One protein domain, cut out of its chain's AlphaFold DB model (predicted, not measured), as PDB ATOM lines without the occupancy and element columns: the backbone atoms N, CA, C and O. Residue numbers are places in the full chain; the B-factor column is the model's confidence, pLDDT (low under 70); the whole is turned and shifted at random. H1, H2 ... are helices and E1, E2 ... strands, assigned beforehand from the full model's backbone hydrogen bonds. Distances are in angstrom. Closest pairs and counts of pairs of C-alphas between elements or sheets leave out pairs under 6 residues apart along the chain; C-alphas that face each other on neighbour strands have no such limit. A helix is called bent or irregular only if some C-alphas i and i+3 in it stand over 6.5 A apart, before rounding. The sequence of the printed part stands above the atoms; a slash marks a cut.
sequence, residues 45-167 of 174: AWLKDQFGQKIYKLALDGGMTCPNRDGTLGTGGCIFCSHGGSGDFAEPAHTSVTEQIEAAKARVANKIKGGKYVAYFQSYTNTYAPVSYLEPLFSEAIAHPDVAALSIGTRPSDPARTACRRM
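What this domain is: This is residues 45 to 167 of the 174 residues of a protein of Clostridium sp. CAG:43 (UniProt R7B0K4). A small three-stranded sheet has two helices, H2 and H3, over one face and short H1 over the opposite face, near where E1 begins. Beyond the other end of the strands, the long loop of residues 61 to 96 reaches out and folds back, and H4 sits off the sheet near the first residue of H3. The 123 printed residues include four named helices and three named strands, in the order H1 E1 H2 E2 H3 E3 H4; the parallel sheet runs E1 E2 E3, and the class is mixed, with under half of the residues in named elements. The whole is compact, with a radius of gyration of the C-alphas of 14.9 A and spans of 43 by 31 by 31 A.

Where its parts are: H1, residues 45 to 51, begins at C-alpha 45 (23.256, -21.902, 36.958). E1 is residues 55 to 60, H2 residues 97 to 111, 21.2 A long, and E2 residues 116 to 121, 16.1 A. H3 is residues 131 to 143, 17.5 A, E3 residues 147 to 152, and H4 residues 159 to 166, ending at C-alpha 166 (41.074, -17.899, 13.315). H2 and H4 are irregular: C-alphas 107 and 110 are 7.7 A apart, 159 and 162 7.5 A.

How they stand to each other: E1 and E2 are parallel at 32 degrees, with N 58 and O 118 within hydrogen-bond range at 2.9 A; E2 and E3 are parallel at 19 degrees, with N 148 and O 117 at 2.8 A. Two strand-helix-strand units, parallel neighbour strands with a helix between, E1 H2 E2 and E2 H3 E3, have right-handed crossovers. H2, height 8.7 A over the sheet, runs slantwise to the strands at 50 degrees to E1 on the local plane; H3, on the same face, runs along them at 12 degrees to E2 on the local plane. H2 and H3 touch at a steep tilt of 44 degrees, closest at the C-alphas of Val 97 and Ala 141, 6.1 A, through residues 97 to 101 and 137 to 141 alone. H1 is on the opposite face, its closest C-alphas to E1 being Leu 47 and Ile 55, 6.2 A. H4 is not on the sheet and is close to but not clearly touching H3, at the C-alphas of Val 131 and Ala 163, 5.8 A. O i to N i+4 pairs are each within range in H1, 9 of 11 in H2, 7 of 9 in H3 and 1 of 4 in H4, which has 3 of 5 O i to N i+3 pairs.

The domain as a whole: The C-alphas farthest apart are those of Gly 52 and Gly 71, 45.0 A. The printed part has no cut; the link E1 to H2 is long, 36 residues. Residues 158 to 167 have pLDDT under 70.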
ATOM      1  N   ALA A  45      23.720 -23.176  36.421       89.00
ATOM      2  CA  ALA A  45      23.256 -21.902  36.958       89.00
ATOM      3  C   ALA A  45      23.737 -20.747  36.069       89.00
ATOM      4  O   ALA A  45      22.916 -19.970  35.600       89.00
ATOM      5  N   TRP A  46      25.025 -20.729  35.708       89.44
ATOM      6  CA  TRP A  46      25.573 -19.710  34.810       89.44
ATOM      7  C   TRP A  46      24.865 -19.666  33.456       89.44
ATOM      8  O   TRP A  46      24.398 -18.610  33.049       89.44
ATOM      9  N   LEU A  47      24.702 -20.804  32.775       90.00
ATOM     10  CA  LEU A  47      23.992 -20.858  31.493       90.00
ATOM     11  C   LEU A  47      22.536 -20.391  31.624       90.00
ATOM     12  O   LEU A  47      22.036 -19.693  30.747       90.00
ATOM     13  N   LYS A  48      21.854 -20.754  32.713       87.88
ATOM     14  CA  LYS A  48      20.477 -20.315  32.946       87.88
ATOM     15  C   LYS A  48      20.396 -18.805  33.167       87.88
ATOM     16  O   LYS A  48      19.501 -18.179  32.611       87.88
ATOM     17  N   ASP A  49      21.326 -18.238  33.928       87.00
ATOM     18  CA  ASP A  49      21.376 -16.799  34.192       87.00
ATOM     19  C   ASP A  49      21.737 -16.011  32.919       87.00
ATOM     20  O   ASP A  49      21.144 -14.970  32.658       87.00
ATOM     21  N   GLN A  50      22.667 -16.518  32.097       87.25
ATOM     22  CA  GLN A  50      23.080 -15.854  30.853       87.25
ATOM     23  C   GLN A  50      22.013 -15.899  29.752       87.25
ATOM     24  O   GLN A  50      21.846 -14.925  29.026       87.25
ATOM     25  N   PHE A  51      21.310 -17.024  29.597       87.88
ATOM     26  CA  PHE A  51      20.381 -17.235  28.479       87.88
ATOM     27  C   PHE A  51      18.900 -17.163  28.883       87.88
ATOM     28  O   PHE A  51      18.027 -17.375  28.040       87.88
ATOM     29  N   GLY A  52      18.598 -16.937  30.167       89.44
ATOM     30  CA  GLY A  52      17.237 -16.886  30.716       89.44
ATOM     31  C   GLY A  52      16.475 -18.219  30.680       89.44
ATOM     32  O   GLY A  52      15.311 -18.285  31.071       89.44
ATOM     33  N   GLN A  53      17.108 -19.297  30.215       90.31
ATOM     34  CA  GLN A  53      16.476 -20.593  29.977       90.31
ATOM     35  C   GLN A  53      17.457 -21.744  30.201       90.31
ATOM     36  O   GLN A  53      18.672 -21.560  30.265       90.31
ATOM     37  N   LYS A  54      16.934 -22.968  30.318       91.06
ATOM     38  CA  LYS A  54      17.776 -24.160  30.429       91.06
ATOM     39  C   LYS A  54      18.567 -24.349  29.131       91.06
ATOM     40  O   LYS A  54      17.978 -24.398  28.056       91.06
ATOM     41  N   ILE A  55      19.880 -24.528  29.257       94.06
ATOM     42  CA  ILE A  55      20.747 -24.938  28.150       94.06
ATOM     43  C   ILE A  55      21.242 -26.364  28.407       94.06
ATOM     44  O   ILE A  55      21.733 -26.663  29.502       94.06
ATOM     45  N   TYR A  56      21.095 -27.260  27.431       95.19
ATOM     46  CA  TYR A  56      21.491 -28.671  27.549       95.19
ATOM     47  C   TYR A  56      22.594 -29.040  26.555       95.19
ATOM     48  O   TYR A  56      22.627 -28.530  25.444       95.19
ATOM     49  N   LYS A  57      23.520 -29.925  26.931       95.12
ATOM     50  CA  LYS A  57      24.605 -30.342  26.027       95.12
ATOM     51  C   LYS A  57      24.146 -31.479  25.120       95.12
ATOM     52  O   LYS A  57      23.695 -32.507  25.626       95.12
ATOM     53  N   LEU A  58      24.317 -31.311  23.814       96.06
ATOM     54  CA  LEU A  58      24.175 -32.379  22.826       96.06
ATOM     55  C   LEU A  58      25.566 -32.903  22.496       96.06
ATOM     56  O   LEU A  58      26.391 -32.149  21.990       96.06
ATOM     57  N   ALA A  59      25.839 -34.161  22.835       95.38
ATOM     58  CA  ALA A  59      27.100 -34.801  22.483       95.38
ATOM     59  C   ALA A  59      27.087 -35.156  20.989       95.38
ATOM     60  O   ALA A  59      26.246 -35.941  20.548       95.38
ATOM     61  N   LEU A  60      28.007 -34.559  20.235       96.06
ATOM     62  CA  LEU A  60      28.131 -34.689  18.785       96.06
ATOM     63  C   LEU A  60      29.490 -35.303  18.434       96.06
ATOM     64  O   LEU A  60      30.485 -35.066  19.128       96.06
ATOM     65  N   ASP A  61      29.521 -36.080  17.358       94.69
ATOM     66  CA  ASP A  61      30.736 -36.629  16.763       94.69
ATOM     67  C   ASP A  61      31.136 -35.797  15.542       94.69
ATOM     68  O   ASP A  61      30.385 -35.720  14.571       94.69
ATOM     69  N   GLY A  62      32.317 -35.178  15.603       93.06
ATOM     70  CA  GLY A  62      32.865 -34.382  14.508       93.06
ATOM     71  C   GLY A  62      33.579 -35.205  13.433       93.06
ATOM     72  O   GLY A  62      34.042 -34.626  12.461       93.06
ATOM     73  N   GLY A  63      33.725 -36.523  13.598       92.81
ATOM     74  CA  GLY A  63      34.422 -37.386  12.638       92.81
ATOM     75  C   GLY A  63      35.954 -37.301  12.696       92.81
ATOM     76  O   GLY A  63      36.642 -37.918  11.883       92.81
ATOM     77  N   MET A  64      36.509 -36.560  13.658       91.88
ATOM     78  CA  MET A  64      37.952 -36.483  13.900       91.88
ATOM     79  C   MET A  64      38.473 -37.723  14.636       91.88
ATOM     80  O   MET A  64      37.751 -38.402  15.360       91.88
ATOM     81  N   THR A  65      39.779 -37.973  14.519       92.38
ATOM     82  CA  THR A  65      40.506 -38.954  15.342       92.38
ATOM     83  C   THR A  65      41.329 -38.266  16.442       92.38
ATOM     84  O   THR A  65      41.201 -37.069  16.708       92.38
ATOM     85  N   CYS A  66      42.165 -39.034  17.141       91.38
ATOM     86  CA  CYS A  66      43.098 -38.555  18.153       91.38
ATOM     87  C   CYS A  66      44.532 -38.969  17.783       91.38
ATOM     88  O   CYS A  66      44.746 -40.146  17.475       91.38
ATOM     89  N   PRO A  67      45.533 -38.076  17.910       90.69
ATOM     90  CA  PRO A  67      46.926 -38.400  17.588       90.69
ATOM     91  C   PRO A  67      47.535 -39.486  18.492       90.69
ATOM     92  O   PRO A  67      48.514 -40.129  18.134       90.69
ATOM     93  N   ASN A  68      46.959 -39.728  19.675       91.44
ATOM     94  CA  ASN A  68      47.353 -40.850  20.539       91.44
ATOM     95  C   ASN A  68      46.778 -42.202  20.075       91.44
ATOM     96  O   ASN A  68      47.009 -43.219  20.728       91.44
ATOM     97  N   ARG A  69      45.967 -42.216  19.012       91.75
ATOM     98  CA  ARG A  69      45.286 -43.407  18.502       91.75
ATOM     99  C   ARG A  69      45.715 -43.759  17.082       91.75
ATOM    100  O   ARG A  69      45.810 -44.943  16.779       91.75
ATOM    101  N   ASP A  70      45.955 -42.755  16.242       91.12
ATOM    102  CA  ASP A  70      46.241 -42.919  14.811       91.12
ATOM    103  C   ASP A  70      47.709 -43.250  14.477       91.12
ATOM    104  O   ASP A  70      48.023 -43.488  13.315       91.12
ATOM    105  N   GLY A  71      48.598 -43.288  15.476       87.12
ATOM    106  CA  GLY A  71      50.028 -43.553  15.302       87.12
ATOM    107  C   GLY A  71      50.921 -42.309  15.297       87.12
ATOM    108  O   GLY A  71      52.139 -42.461  15.314       87.12
ATOM    109  N   THR A  72      50.361 -41.095  15.330       88.31
ATOM    110  CA  THR A  72      51.144 -39.847  15.250       88.31
ATOM    111  C   THR A  72      51.922 -39.552  16.534       88.31
ATOM    112  O   THR A  72      53.100 -39.204  16.490       88.31
ATOM    113  N   LEU A  73      51.272 -39.678  17.696       88.44
ATOM    114  CA  LEU A  73      51.882 -39.517  19.027       88.44
ATOM    115  C   LEU A  73      51.808 -40.797  19.868       88.44
ATOM    116  O   LEU A  73      52.448 -40.892  20.914       88.44
ATOM    117  N   GLY A  74      51.006 -41.766  19.435       89.19
ATOM    118  CA  GLY A  74      50.836 -43.050  20.094       89.19
ATOM    119  C   GLY A  74      49.833 -43.919  19.352       89.19
ATOM    120  O   GLY A  74      49.217 -43.495  18.374       89.19
ATOM    121  N   THR A  75      49.659 -45.139  19.839       91.06
ATOM    122  CA  THR A  75      48.724 -46.122  19.293       91.06
ATOM    123  C   THR A  75      47.760 -46.582  20.387       91.06
ATOM    124  O   THR A  75      48.102 -46.608  21.567       91.06
ATOM    125  N   GLY A  76      46.522 -46.915  20.011       89.50
ATOM    126  CA  GLY A  76      45.514 -47.466  20.931       89.50
ATOM    127  C   GLY A  76      44.676 -46.443  21.714       89.50
ATOM    128  O   GLY A  76      43.562 -46.770  22.112       89.50
ATOM    129  N   GLY A  77      45.124 -45.191  21.847       92.25
ATOM    130  CA  GLY A  77      44.396 -44.138  22.564       92.25
ATOM    131  C   GLY A  77      44.692 -44.089  24.069       92.25
ATOM    132  O   GLY A  77      45.568 -44.779  24.582       92.25
ATOM    133  N   CYS A  78      43.994 -43.211  24.795       91.50
ATOM    134  CA  CYS A  78      44.154 -43.108  26.248       91.50
ATOM    135  C   CYS A  78      43.576 -44.345  26.947       91.50
ATOM    136  O   CYS A  78      42.539 -44.848  26.534       91.50
ATOM    137  N   ILE A  79      44.173 -44.761  28.069       93.50
ATOM    138  CA  ILE A  79      43.770 -45.968  28.822       93.50
ATOM    139  C   ILE A  79      42.303 -45.967  29.285       93.50
ATOM    140  O   ILE A  79      41.737 -47.016  29.560       93.50
ATOM    141  N   PHE A  80      41.701 -44.783  29.405       90.69
ATOM    142  CA  PHE A  80      40.316 -44.581  29.829       90.69
ATOM    143  C   PHE A  80      39.366 -44.301  28.655       90.69
ATOM    144  O   PHE A  80      38.160 -44.171  28.860       90.69
ATOM    145  N   CYS A  81      39.890 -44.130  27.438       91.19
ATOM    146  CA  CYS A  81      39.060 -43.898  26.268       91.19
ATOM    147  C   CYS A  81      38.511 -45.224  25.756       91.19
ATOM    148  O   CYS A  81      39.242 -46.193  25.565       91.19
ATOM    149  N   SER A  82      37.215 -45.232  25.472       91.81
ATOM    150  CA  SER A  82      36.604 -46.279  24.667       91.81
ATOM    151  C   SER A  82      37.101 -46.220  23.219       91.81
ATOM    152  O   SER A  82      37.798 -45.283  22.806       91.81
ATOM    153  N   HIS A  83      36.667 -47.187  22.405       87.12
ATOM    154  CA  HIS A  83      36.876 -47.133  20.959       87.12
ATOM    155  C   HIS A  83      36.329 -45.842  20.339       87.12
ATOM    156  O   HIS A  83      36.943 -45.348  19.400       87.12
ATOM    157  N   GLY A  84      35.248 -45.286  20.899       86.56
ATOM    158  CA  GLY A  84      34.636 -44.020  20.498       86.56
ATOM    159  C   GLY A  84      35.302 -42.767  21.080       86.56
ATOM    160  O   GLY A  84      34.692 -41.703  21.072       86.56
ATOM    161  N   GLY A  85      36.504 -42.857  21.661       87.44
ATOM    162  CA  GLY A  85      37.213 -41.685  22.189       87.44
ATOM    163  C   GLY A  85      36.518 -41.038  23.390       87.44
ATOM    164  O   GLY A  85      36.582 -39.818  23.539       87.44
ATOM    165  N   SER A  86      35.849 -41.855  24.218       85.25
ATOM    166  CA  SER A  86      34.960 -41.444  25.322       85.25
ATOM    167  C   SER A  86      33.622 -40.822  24.888       85.25
ATOM    168  O   SER A  86      32.877 -40.345  25.741       85.25
ATOM    169  N   GLY A  87      33.298 -40.888  23.595       84.06
ATOM    170  CA  GLY A  87      32.056 -40.410  22.993       84.06
ATOM    171  C   GLY A  87      30.937 -41.444  22.900       84.06
ATOM    172  O   GLY A  87      30.094 -41.320  22.023       84.06
ATOM    173  N   ASP A  88      30.899 -42.464  23.761       86.12
ATOM    174  CA  ASP A  88      29.951 -43.592  23.622       86.12
ATOM    175  C   ASP A  88      28.469 -43.171  23.686       86.12
ATOM    176  O   ASP A  88      27.581 -43.910  23.269       86.12
ATOM    177  N   PHE A  89      28.198 -41.968  24.198       83.12
ATOM    178  CA  PHE A  89      26.864 -41.367  24.271       83.12
ATOM    179  C   PHE A  89      26.615 -40.284  23.212       83.12
ATOM    180  O   PHE A  89      25.547 -39.666  23.220       83.12
ATOM    181  N   ALA A  90      27.588 -40.012  22.339       83.88
ATOM    182  CA  ALA A  90      27.421 -39.068  21.246       83.88
ATOM    183  C   ALA A  90      26.413 -39.597  20.217       83.88
ATOM    184  O   ALA A  90      26.089 -40.787  20.147       83.88
ATOM    185  N   GLU A  91      25.832 -38.692  19.437       88.88
ATOM    186  CA  GLU A  91      25.177 -39.091  18.191       88.88
ATOM    187  C   GLU A  91      26.237 -39.569  17.212       88.88
ATOM    188  O   GLU A  91      27.196 -38.828  16.996       88.88
ATOM    189  N   PRO A  92      26.093 -40.779  16.639       83.56
ATOM    190  CA  PRO A  92      26.937 -41.198  15.532       83.56
ATOM    191  C   PRO A  92      26.987 -40.118  14.450       83.56
ATOM    192  O   PRO A  92      26.047 -39.339  14.301       83.56
ATOM    193  N   ALA A  93      28.088 -40.039  13.708       80.69
ATOM    194  CA  ALA A  93      28.172 -39.111  12.587       80.69
ATOM    195  C   ALA A  93      27.041 -39.379  11.572       80.69
ATOM    196  O   ALA A  93      26.785 -40.528  11.206       80.69
ATOM    197  N   HIS A  94      26.374 -38.308  11.140       85.12
ATOM    198  CA  HIS A  94      25.352 -38.315  10.086       85.12
ATOM    199  C   HIS A  94      25.909 -37.692   8.800       85.12
ATOM    200  O   HIS A  94      27.093 -37.360   8.723       85.12
ATOM    201  N   THR A  95      25.055 -37.535   7.785       83.12
ATOM    202  CA  THR A  95      25.434 -36.890   6.518       83.12
ATOM    203  C   THR A  95      25.690 -35.392   6.713       83.12
ATOM    204  O   THR A  95      26.536 -34.821   6.027       83.12
ATOM    205  N   SER A  96      25.005 -34.765   7.678       94.25
ATOM    206  CA  SER A  96      25.185 -33.362   8.069       94.25
ATOM    207  C   SER A  96      25.201 -33.184   9.595       94.25
ATOM    208  O   SER A  96      24.659 -34.009  10.340       94.25
ATOM    209  N   VAL A  97      25.798 -32.089  10.081       96.06
ATOM    210  CA  VAL A  97      25.802 -31.768  11.522       96.06
ATOM    211  C   VAL A  97      24.395 -31.404  12.000       96.06
ATOM    212  O   VAL A  97      24.018 -31.717  13.127       96.06
ATOM    213  N   THR A  98      23.591 -30.795  11.130       96.75
ATOM    214  CA  THR A  98      22.184 -30.463  11.390       96.75
ATOM    215  C   THR A  98      21.361 -31.712  11.701       96.75
ATOM    216  O   THR A  98      20.672 -31.758  12.720       96.75
ATOM    217  N   GLU A  99      21.471 -32.760  10.879       96.88
ATOM    218  CA  GLU A  99      20.793 -34.041  11.133       96.88
ATOM    219  C   GLU A  99      21.246 -34.669  12.454       96.88
ATOM    220  O   GLU A  99      20.421 -35.154  13.233       96.88
ATOM    221  N   GLN A 100      22.548 -34.605  12.742       96.94
ATOM    222  CA  GLN A 100      23.105 -35.104  13.994       96.94
ATOM    223  C   GLN A 100      22.550 -34.344  15.212       96.94
ATOM    224  O   GLN A 100      22.252 -34.955  16.242       96.94
ATOM    225  N   ILE A 101      22.363 -33.024  15.105       97.19
ATOM    226  CA  ILE A 101      21.746 -32.200  16.153       97.19
ATOM    227  C   ILE A 101      20.286 -32.609  16.374       97.19
ATOM    228  O   ILE A 101      19.895 -32.826  17.523       97.19
ATOM    229  N   GLU A 102      19.492 -32.767  15.315       96.81
ATOM    230  CA  GLU A 102      18.085 -33.178  15.432       96.81
ATOM    231  C   GLU A 102      17.936 -34.581  16.041       96.81
ATOM    232  O   GLU A 102      17.124 -34.791  16.950       96.81
ATOM    233  N   ALA A 103      18.782 -35.530  15.635       96.25
ATOM    234  CA  ALA A 103      18.805 -36.867  16.219       96.25
ATOM    235  C   ALA A 103      19.225 -36.841  17.706       96.25
ATOM    236  O   ALA A 103      18.570 -37.456  18.563       96.25
ATOM    237  N   ALA A 104      20.242 -36.044  18.054       95.69
ATOM    238  CA  ALA A 104      20.677 -35.876  19.438       95.69
ATOM    239  C   ALA A 104      19.578 -35.240  20.308       95.69
ATOM    240  O   ALA A 104      19.358 -35.688  21.440       95.69
ATOM    241  N   LYS A 105      18.855 -34.237  19.782       95.25
ATOM    242  CA  LYS A 105      17.693 -33.611  20.436       95.25
ATOM    243  C   LYS A 105      16.617 -34.646  20.744       95.25
ATOM    244  O   LYS A 105      16.159 -34.715  21.887       95.25
ATOM    245  N   ALA A 106      16.261 -35.480  19.768       94.12
ATOM    246  CA  ALA A 106      15.258 -36.527  19.943       94.12
ATOM    247  C   ALA A 106      15.640 -37.504  21.071       94.12
ATOM    248  O   ALA A 106      14.810 -37.811  21.932       94.12
ATOM    249  N   ARG A 107      16.913 -37.920  21.152       91.88
ATOM    250  CA  ARG A 107      17.391 -38.827  22.216       91.88
ATOM    251  C   ARG A 107      17.345 -38.221  23.619       91.88
ATOM    252  O   ARG A 107      17.235 -38.960  24.600       91.88
ATOM    253  N   VAL A 108      17.408 -36.895  23.745       92.50
ATOM    254  CA  VAL A 108      17.360 -36.204  25.047       92.50
ATOM    255  C   VAL A 108      16.034 -35.502  25.330       92.50
ATOM    256  O   VAL A 108      15.914 -34.889  26.389       92.50
ATOM    257  N   ALA A 109      15.028 -35.624  24.460       91.69
ATOM    258  CA  ALA A 109      13.754 -34.906  24.571       91.69
ATOM    259  C   ALA A 109      13.064 -35.101  25.936       91.69
ATOM    260  O   ALA A 109      12.544 -34.157  26.523       91.69
ATOM    261  N   ASN A 110      13.157 -36.297  26.526       91.06
ATOM    262  CA  ASN A 110      12.584 -36.579  27.850       91.06
ATOM    263  C   ASN A 110      13.319 -35.881  29.013       91.06
ATOM    264  O   ASN A 110      12.782 -35.784  30.117       91.06
ATOM    265  N   LYS A 111      14.553 -35.410  28.793       87.94
ATOM    266  CA  LYS A 111      15.408 -34.763  29.805       87.94
ATOM    267  C   LYS A 111      15.289 -33.238  29.799       87.94
ATOM    268  O   LYS A 111      15.683 -32.602  30.778       87.94
ATOM    269  N   ILE A 112      14.764 -32.648  28.725       88.31
ATOM    270  CA  ILE A 112      14.620 -31.198  28.568       88.31
ATOM    271  C   ILE A 112      13.235 -30.854  28.015       88.31
ATOM    272  O   ILE A 112      12.898 -31.174  26.884       88.31
ATOM    273  N   LYS A 113      12.426 -30.157  28.817       81.69
ATOM    274  CA  LYS A 113      11.057 -29.741  28.459       81.69
ATOM    275  C   LYS A 113      11.033 -28.363  27.778       81.69
ATOM    276  O   LYS A 113      10.185 -27.536  28.096       81.69
ATOM    277  N   GLY A 114      12.006 -28.112  26.904       82.75
ATOM    278  CA  GLY A 114      12.254 -26.813  26.272       82.75
ATOM    279  C   GLY A 114      13.539 -26.130  26.751       82.75
ATOM    280  O   GLY A 114      14.040 -26.394  27.848       82.75
ATOM    281  N   GLY A 115      14.081 -25.270  25.893       89.88
ATOM    282  CA  GLY A 115      15.362 -24.594  26.073       89.88
ATOM    283  C   GLY A 115      16.207 -24.646  24.802       89.88
ATOM    284  O   GLY A 115      15.741 -25.100  23.759       89.88
ATOM    285  N   LYS A 116      17.461 -24.210  24.912       95.44
ATOM    286  CA  LYS A 116      18.451 -24.285  23.829       95.44
ATOM    287  C   LYS A 116      19.559 -25.281  24.158       95.44
ATOM    288  O   LYS A 116      19.592 -25.881  25.238       95.44
ATOM    289  N   TYR A 117      20.491 -25.454  23.232       96.56
ATOM    290  CA  TYR A 117      21.529 -26.465  23.324       96.56
ATOM    291  C   TYR A 117      22.940 -25.893  23.224       96.56
ATOM    292  O   TYR A 117      23.181 -24.862  22.599       96.56
ATOM    293  N   VAL A 118      23.890 -26.596  23.837       96.75
ATOM    294  CA  VAL A 118      25.309 -26.486  23.504       96.75
ATOM    295  C   VAL A 118      25.643 -27.628  22.552       96.75
ATOM    296  O   VAL A 118      25.495 -28.792  22.939       96.75
ATOM    297  N   ALA A 119      26.132 -27.311  21.356       97.19
ATOM    298  CA  ALA A 119      26.762 -28.295  20.482       97.19
ATOM    299  C   ALA A 119      28.093 -28.721  21.124       97.19
ATOM    300  O   ALA A 119      28.994 -27.896  21.302       97.19
ATOM    301  N   TYR A 120      28.195 -29.975  21.567       96.50
ATOM    302  CA  TYR A 120      29.322 -30.457  22.363       96.50
ATOM    303  C   TYR A 120      30.082 -31.569  21.641       96.50
ATOM    304  O   TYR A 120      29.709 -32.738  21.702       96.50
ATOM    305  N   PHE A 121      31.192 -31.188  21.015       95.25
ATOM    306  CA  PHE A 121      32.129 -32.098  20.364       95.25
ATOM    307  C   PHE A 121      33.143 -32.575  21.402       95.25
ATOM    308  O   PHE A 121      34.066 -31.842  21.761       95.25
ATOM    309  N   GLN A 122      32.913 -33.757  21.970       92.25
ATOM    310  CA  GLN A 122      33.660 -34.255  23.131       92.25
ATOM    311  C   GLN A 122      34.692 -35.321  22.769       92.25
ATOM    312  O   GLN A 122      35.779 -35.333  23.347       92.25
ATOM    313  N   SER A 123      34.330 -36.210  21.851       91.38
ATOM    314  CA  SER A 123      35.105 -37.383  21.465       91.38
ATOM    315  C   SER A 123      36.399 -36.973  20.771       91.38
ATOM    316  O   SER A 123      36.397 -36.048  19.964       91.38
ATOM    317  N   TYR A 124      37.497 -37.682  21.030       92.88
ATOM    318  CA  TYR A 124      38.776 -37.476  20.333       92.88
ATOM    319  C   TYR A 124      39.361 -36.049  20.455       92.88
ATOM    320  O   TYR A 124      39.203 -35.384  21.478       92.88
ATOM    321  N   THR A 125      40.145 -35.605  19.461       92.75
ATOM    322  CA  THR A 125      40.704 -34.247  19.399       92.75
ATOM    323  C   THR A 125      39.993 -33.468  18.297       92.75
ATOM    324  O   THR A 125      40.368 -33.545  17.134       92.75
ATOM    325  N   ASN A 126      38.983 -32.671  18.654       92.88
ATOM    326  CA  ASN A 126      38.117 -31.986  17.683       92.88
ATOM    327  C   ASN A 126      38.760 -30.755  17.022       92.88
ATOM    328  O   ASN A 126      38.090 -29.932  16.416       92.88
ATOM    329  N   THR A 127      40.069 -30.603  17.144       92.00
ATOM    330  CA  THR A 127      40.857 -29.635  16.373       92.00
ATOM    331  C   THR A 127      41.861 -30.326  15.460       92.00
ATOM    332  O   THR A 127      42.539 -29.653  14.693       92.00
ATOM    333  N   TYR A 128      41.927 -31.659  15.501       91.75
ATOM    334  CA  TYR A 128      42.888 -32.461  14.760       91.75
ATOM    335  C   TYR A 128      42.391 -32.724  13.333       91.75
ATOM    336  O   TYR A 128      42.096 -33.850  12.937       91.75
ATOM    337  N   ALA A 129      42.226 -31.637  12.583       91.00
ATOM    338  CA  ALA A 129      41.856 -31.603  11.175       91.00
ATOM    339  C   ALA A 129      42.222 -30.224  10.586       91.00
ATOM    340  O   ALA A 129      42.377 -29.248  11.329       91.00
ATOM    341  N   PRO A 130      42.372 -30.095   9.257       90.44
ATOM    342  CA  PRO A 130      42.593 -28.794   8.629       90.44
ATOM    343  C   PRO A 130      41.397 -27.849   8.835       90.44
ATOM    344  O   PRO A 130      40.248 -28.277   8.919       90.44
ATOM    345  N   VAL A 131      41.662 -26.536   8.851       89.94
ATOM    346  CA  VAL A 131      40.628 -25.490   9.022       89.94
ATOM    347  C   VAL A 131      39.503 -25.626   7.994       89.94
ATOM    348  O   VAL A 131      38.346 -25.461   8.353       89.94
ATOM    349  N   SER A 132      39.824 -26.010   6.754       91.88
ATOM    350  CA  SER A 132      38.846 -26.232   5.680       91.88
ATOM    351  C   SER A 132      37.815 -27.322   5.986       91.88
ATOM    352  O   SER A 132      36.764 -27.344   5.358       91.88
ATOM    353  N   TYR A 133      38.114 -28.227   6.919       92.62
ATOM    354  CA  TYR A 133      37.176 -29.228   7.420       92.62
ATOM    355  C   TYR A 133      36.425 -28.718   8.657       92.62
ATOM    356  O   TYR A 133      35.204 -28.819   8.741       92.62
ATOM    357  N   LEU A 134      37.155 -28.133   9.610       92.69
ATOM    358  CA  LEU A 134      36.610 -27.698  10.899       92.69
ATOM    359  C   LEU A 134      35.641 -26.515  10.782       92.69
ATOM    360  O   LEU A 134      34.625 -26.473  11.469       92.69
ATOM    361  N   GLU A 135      35.965 -25.535   9.938       91.69
ATOM    362  CA  GLU A 135      35.177 -24.315   9.787       91.69
ATOM    363  C   GLU A 135      33.741 -24.585   9.312       91.69
ATOM    364  O   GLU A 135      32.831 -24.143  10.015       91.69
ATOM    365  N   PRO A 136      33.482 -25.320   8.209       94.25
ATOM    366  CA  PRO A 136      32.109 -25.617   7.802       94.25
ATOM    367  C   PRO A 136      31.368 -26.470   8.839       94.25
ATOM    368  O   PRO A 136      30.226 -26.155   9.155       94.25
ATOM    369  N   LEU A 137      32.027 -27.471   9.434       95.12
ATOM    370  CA  LEU A 137      31.433 -28.361  10.437       95.12
ATOM    371  C   LEU A 137      30.920 -27.593  11.664       95.12
ATOM    372  O   LEU A 137      29.776 -27.750  12.093       95.12
ATOM    373  N   PHE A 138      31.752 -26.725  12.237       95.25
ATOM    374  CA  PHE A 138      31.357 -25.939  13.403       95.25
ATOM    375  C   PHE A 138      30.428 -24.777  13.052       95.25
ATOM    376  O   PHE A 138      29.557 -24.439  13.855       95.25
ATOM    377  N   SER A 139      30.578 -24.184  11.864       94.56
ATOM    378  CA  SER A 139      29.671 -23.127  11.402       94.56
ATOM    379  C   SER A 139      28.259 -23.668  11.190       94.56
ATOM    380  O   SER A 139      27.302 -23.004  11.578       94.56
ATOM    381  N   GLU A 140      28.120 -24.888  10.664       96.19
ATOM    382  CA  GLU A 140      26.830 -25.570  10.556       96.19
ATOM    383  C   GLU A 140      26.199 -25.789  11.940       96.19
ATOM    384  O   GLU A 140      25.034 -25.452  12.151       96.19
ATOM    385  N   ALA A 141      26.986 -26.251  12.921       96.62
ATOM    386  CA  ALA A 141      26.503 -26.433  14.291       96.62
ATOM    387  C   ALA A 141      25.988 -25.127  14.921       96.62
ATOM    388  O   ALA A 141      24.958 -25.124  15.591       96.62
ATOM    389  N   ILE A 142      26.714 -24.021  14.727       94.94
ATOM    390  CA  ILE A 142      26.368 -22.701  15.279       94.94
ATOM    391  C   ILE A 142      25.180 -22.069  14.545       94.94
ATOM    392  O   ILE A 142      24.412 -21.335  15.164       94.94
ATOM    393  N   ALA A 143      25.015 -22.341  13.249       95.69
ATOM    394  CA  ALA A 143      23.900 -21.828  12.456       95.69
ATOM    395  C   ALA A 143      22.548 -22.450  12.848       95.69
ATOM    396  O   ALA A 143      21.496 -21.908  12.503       95.69
ATOM    397  N   HIS A 144      22.560 -23.568  13.578       96.62
ATOM    398  CA  HIS A 144      21.347 -24.227  14.032       96.62
ATOM    399  C   HIS A 144      20.553 -23.341  15.021       96.62
ATOM    400  O   HIS A 144      21.097 -22.943  16.054       96.62
ATOM    401  N   PRO A 145      19.249 -23.077  14.799       94.94
ATOM    402  CA  PRO A 145      18.481 -22.081  15.570       94.94
ATOM    403  C   PRO A 145      18.382 -22.381  17.078       94.94
ATOM    404  O   PRO A 145      18.336 -21.469  17.919       94.94
ATOM    405  N   ASP A 146      18.390 -23.668  17.422       95.75
ATOM    406  CA  ASP A 146      18.321 -24.135  18.809       95.75
ATOM    407  C   ASP A 146      19.692 -24.230  19.501       95.75
ATOM    408  O   ASP A 146      19.748 -24.520  20.698       95.75
ATOM    409  N   VAL A 147      20.804 -23.990  18.798       96.19
ATOM    410  CA  VAL A 147      22.149 -24.003  19.387       96.19
ATOM    411  C   VAL A 147      22.509 -22.599  19.874       96.19
ATOM    412  O   VAL A 147      22.515 -21.630  19.125       96.19
ATOM    413  N   ALA A 148      22.806 -22.482  21.166       94.81
ATOM    414  CA  ALA A 148      23.168 -21.227  21.825       94.81
ATOM    415  C   ALA A 148      24.674 -21.093  22.090       94.81
ATOM    416  O   ALA A 148      25.159 -20.000  22.370       94.81
ATOM    417  N   ALA A 149      25.408 -22.208  22.071       93.12
ATOM    418  CA  ALA A 149      26.839 -22.226  22.328       93.12
ATOM    419  C   ALA A 149      27.511 -23.434  21.671       93.12
ATOM    420  O   ALA A 149      26.887 -24.470  21.436       93.12
ATOM    421  N   LEU A 150      28.819 -23.318  21.461       94.44
ATOM    422  CA  LEU A 150      29.676 -24.391  20.973       94.44
ATOM    423  C   LEU A 150      30.718 -24.751  22.039       94.44
ATOM    424  O   LEU A 150      31.314 -23.874  22.665       94.44
ATOM    425  N   SER A 151      30.947 -26.046  22.244       95.00
ATOM    426  CA  SER A 151      31.945 -26.577  23.173       95.00
ATOM    427  C   SER A 151      32.794 -27.624  22.457       95.00
ATOM    428  O   SER A 151      32.293 -28.687  22.103       95.00
ATOM    429  N   ILE A 152      34.085 -27.338  22.285       94.06
ATOM    430  CA  ILE A 152      35.022 -28.167  21.514       94.06
ATOM    431  C   ILE A 152      36.054 -28.784  22.465       94.06
ATOM    432  O   ILE A 152      36.849 -28.073  23.081       94.06
ATOM    433  N   GLY A 153      36.051 -30.109  22.580       91.88
ATOM    434  CA  GLY A 153      37.080 -30.883  23.267       91.88
ATOM    435  C   GLY A 153      38.329 -31.007  22.396       91.88
ATOM    436  O   GLY A 153      38.263 -31.501  21.271       91.88
ATOM    437  N   THR A 154      39.471 -30.556  22.910       90.69
ATOM    438  CA  THR A 154      40.757 -30.567  22.197       90.69
ATOM    439  C   THR A 154      41.903 -30.979  23.121       90.69
ATOM    440  O   THR A 154      41.791 -30.916  24.348       90.69
ATOM    441  N   ARG A 155      43.024 -31.396  22.526       85.50
ATOM    442  CA  ARG A 155      44.269 -31.713  23.217       85.50
ATOM    443  C   ARG A 155      45.181 -30.479  23.213       85.50
ATOM    444  O   ARG A 155      45.379 -29.871  22.164       85.50
ATOM    445  N   PRO A 156      45.825 -30.126  24.338       81.00
ATOM    446  CA  PRO A 156      46.696 -28.949  24.401       81.00
ATOM    447  C   PRO A 156      47.924 -29.025  23.480       81.00
ATOM    448  O   PRO A 156      48.471 -27.985  23.127       81.00
ATOM    449  N   SER A 157      48.357 -30.233  23.104       70.56
ATOM    450  CA  SER A 157      49.518 -30.474  22.238       70.56
ATOM    451  C   SER A 157      49.217 -30.377  20.740       70.56
ATOM    452  O   SER A 157      50.113 -30.625  19.942       70.56
ATOM    453  N   ASP A 158      47.960 -30.160  20.348       67.44
ATOM    454  CA  ASP A 158      47.574 -30.148  18.940       67.44
ATOM    455  C   ASP A 158      48.146 -28.894  18.244       67.44
ATOM    456  O   ASP A 158      47.856 -27.771  18.680       67.44
ATOM    457  N   PRO A 159      48.950 -29.035  17.171       58.47
ATOM    458  CA  PRO A 159      49.470 -27.893  16.419       58.47
ATOM    459  C   PRO A 159      48.360 -27.014  15.815       58.47
ATOM    460  O   PRO A 159      48.588 -25.826  15.581       58.47
ATOM    461  N   ALA A 160      47.143 -27.541  15.633       57.72
ATOM    462  CA  ALA A 160      45.981 -26.798  15.146       57.72
ATOM    463  C   ALA A 160      45.295 -25.924  16.216       57.72
ATOM    464  O   ALA A 160      44.217 -25.382  15.981       57.72
ATOM    465  N   ARG A 161      45.909 -25.699  17.385       55.50
ATOM    466  CA  ARG A 161      45.383 -24.835  18.464       55.50
ATOM    467  C   ARG A 161      45.039 -23.398  18.022       55.50
ATOM    468  O   ARG A 161      44.282 -22.701  18.698       55.50
ATOM    469  N   THR A 162      45.573 -22.939  16.890       57.69
ATOM    470  CA  THR A 162      45.215 -21.665  16.242       57.69
ATOM    471  C   THR A 162      43.970 -21.733  15.357       57.69
ATOM    472  O   THR A 162      43.415 -20.675  15.077       57.69
ATOM    473  N   ALA A 163      43.492 -22.912  14.949       64.06
ATOM    474  CA  ALA A 163      42.336 -23.079  14.064       64.06
ATOM    475  C   ALA A 163      41.084 -22.391  14.632       64.06
ATOM    476  O   ALA A 163      40.573 -21.462  14.014       64.06
ATOM    477  N   CYS A 164      40.678 -22.729  15.863       62.19
ATOM    478  CA  CYS A 164      39.508 -22.104  16.494       62.19
ATOM    479  C   CYS A 164      39.681 -20.601  16.765       62.19
ATOM    480  O   CYS A 164      38.695 -19.882  16.833       62.19
ATOM    481  N   ARG A 165      40.914 -20.095  16.916       63.81
ATOM    482  CA  ARG A 165      41.153 -18.647  17.094       63.81
ATOM    483  C   ARG A 165      41.015 -17.858  15.793       63.81
ATOM    484  O   ARG A 165      40.832 -16.648  15.851       63.81
ATOM    485  N   ARG A 166      41.177 -18.518  14.645       61.41
ATOM    486  CA  ARG A 166      41.074 -17.899  13.315       61.41
ATOM    487  C   ARG A 166      39.640 -17.894  12.794       61.41
ATOM    488  O   ARG A 166      39.333 -17.081  11.933       61.41
ATOM    489  N   MET A 167      38.786 -18.762  13.333       66.75
ATOM    490  CA  MET A 167      37.361 -18.804  13.027       66.75
ATOM    491  C   MET A 167      36.651 -17.682  13.796       66.75
ATOM    492  O   MET A 167      36.627 -17.671  15.027       66.75
TER     493      MET A 167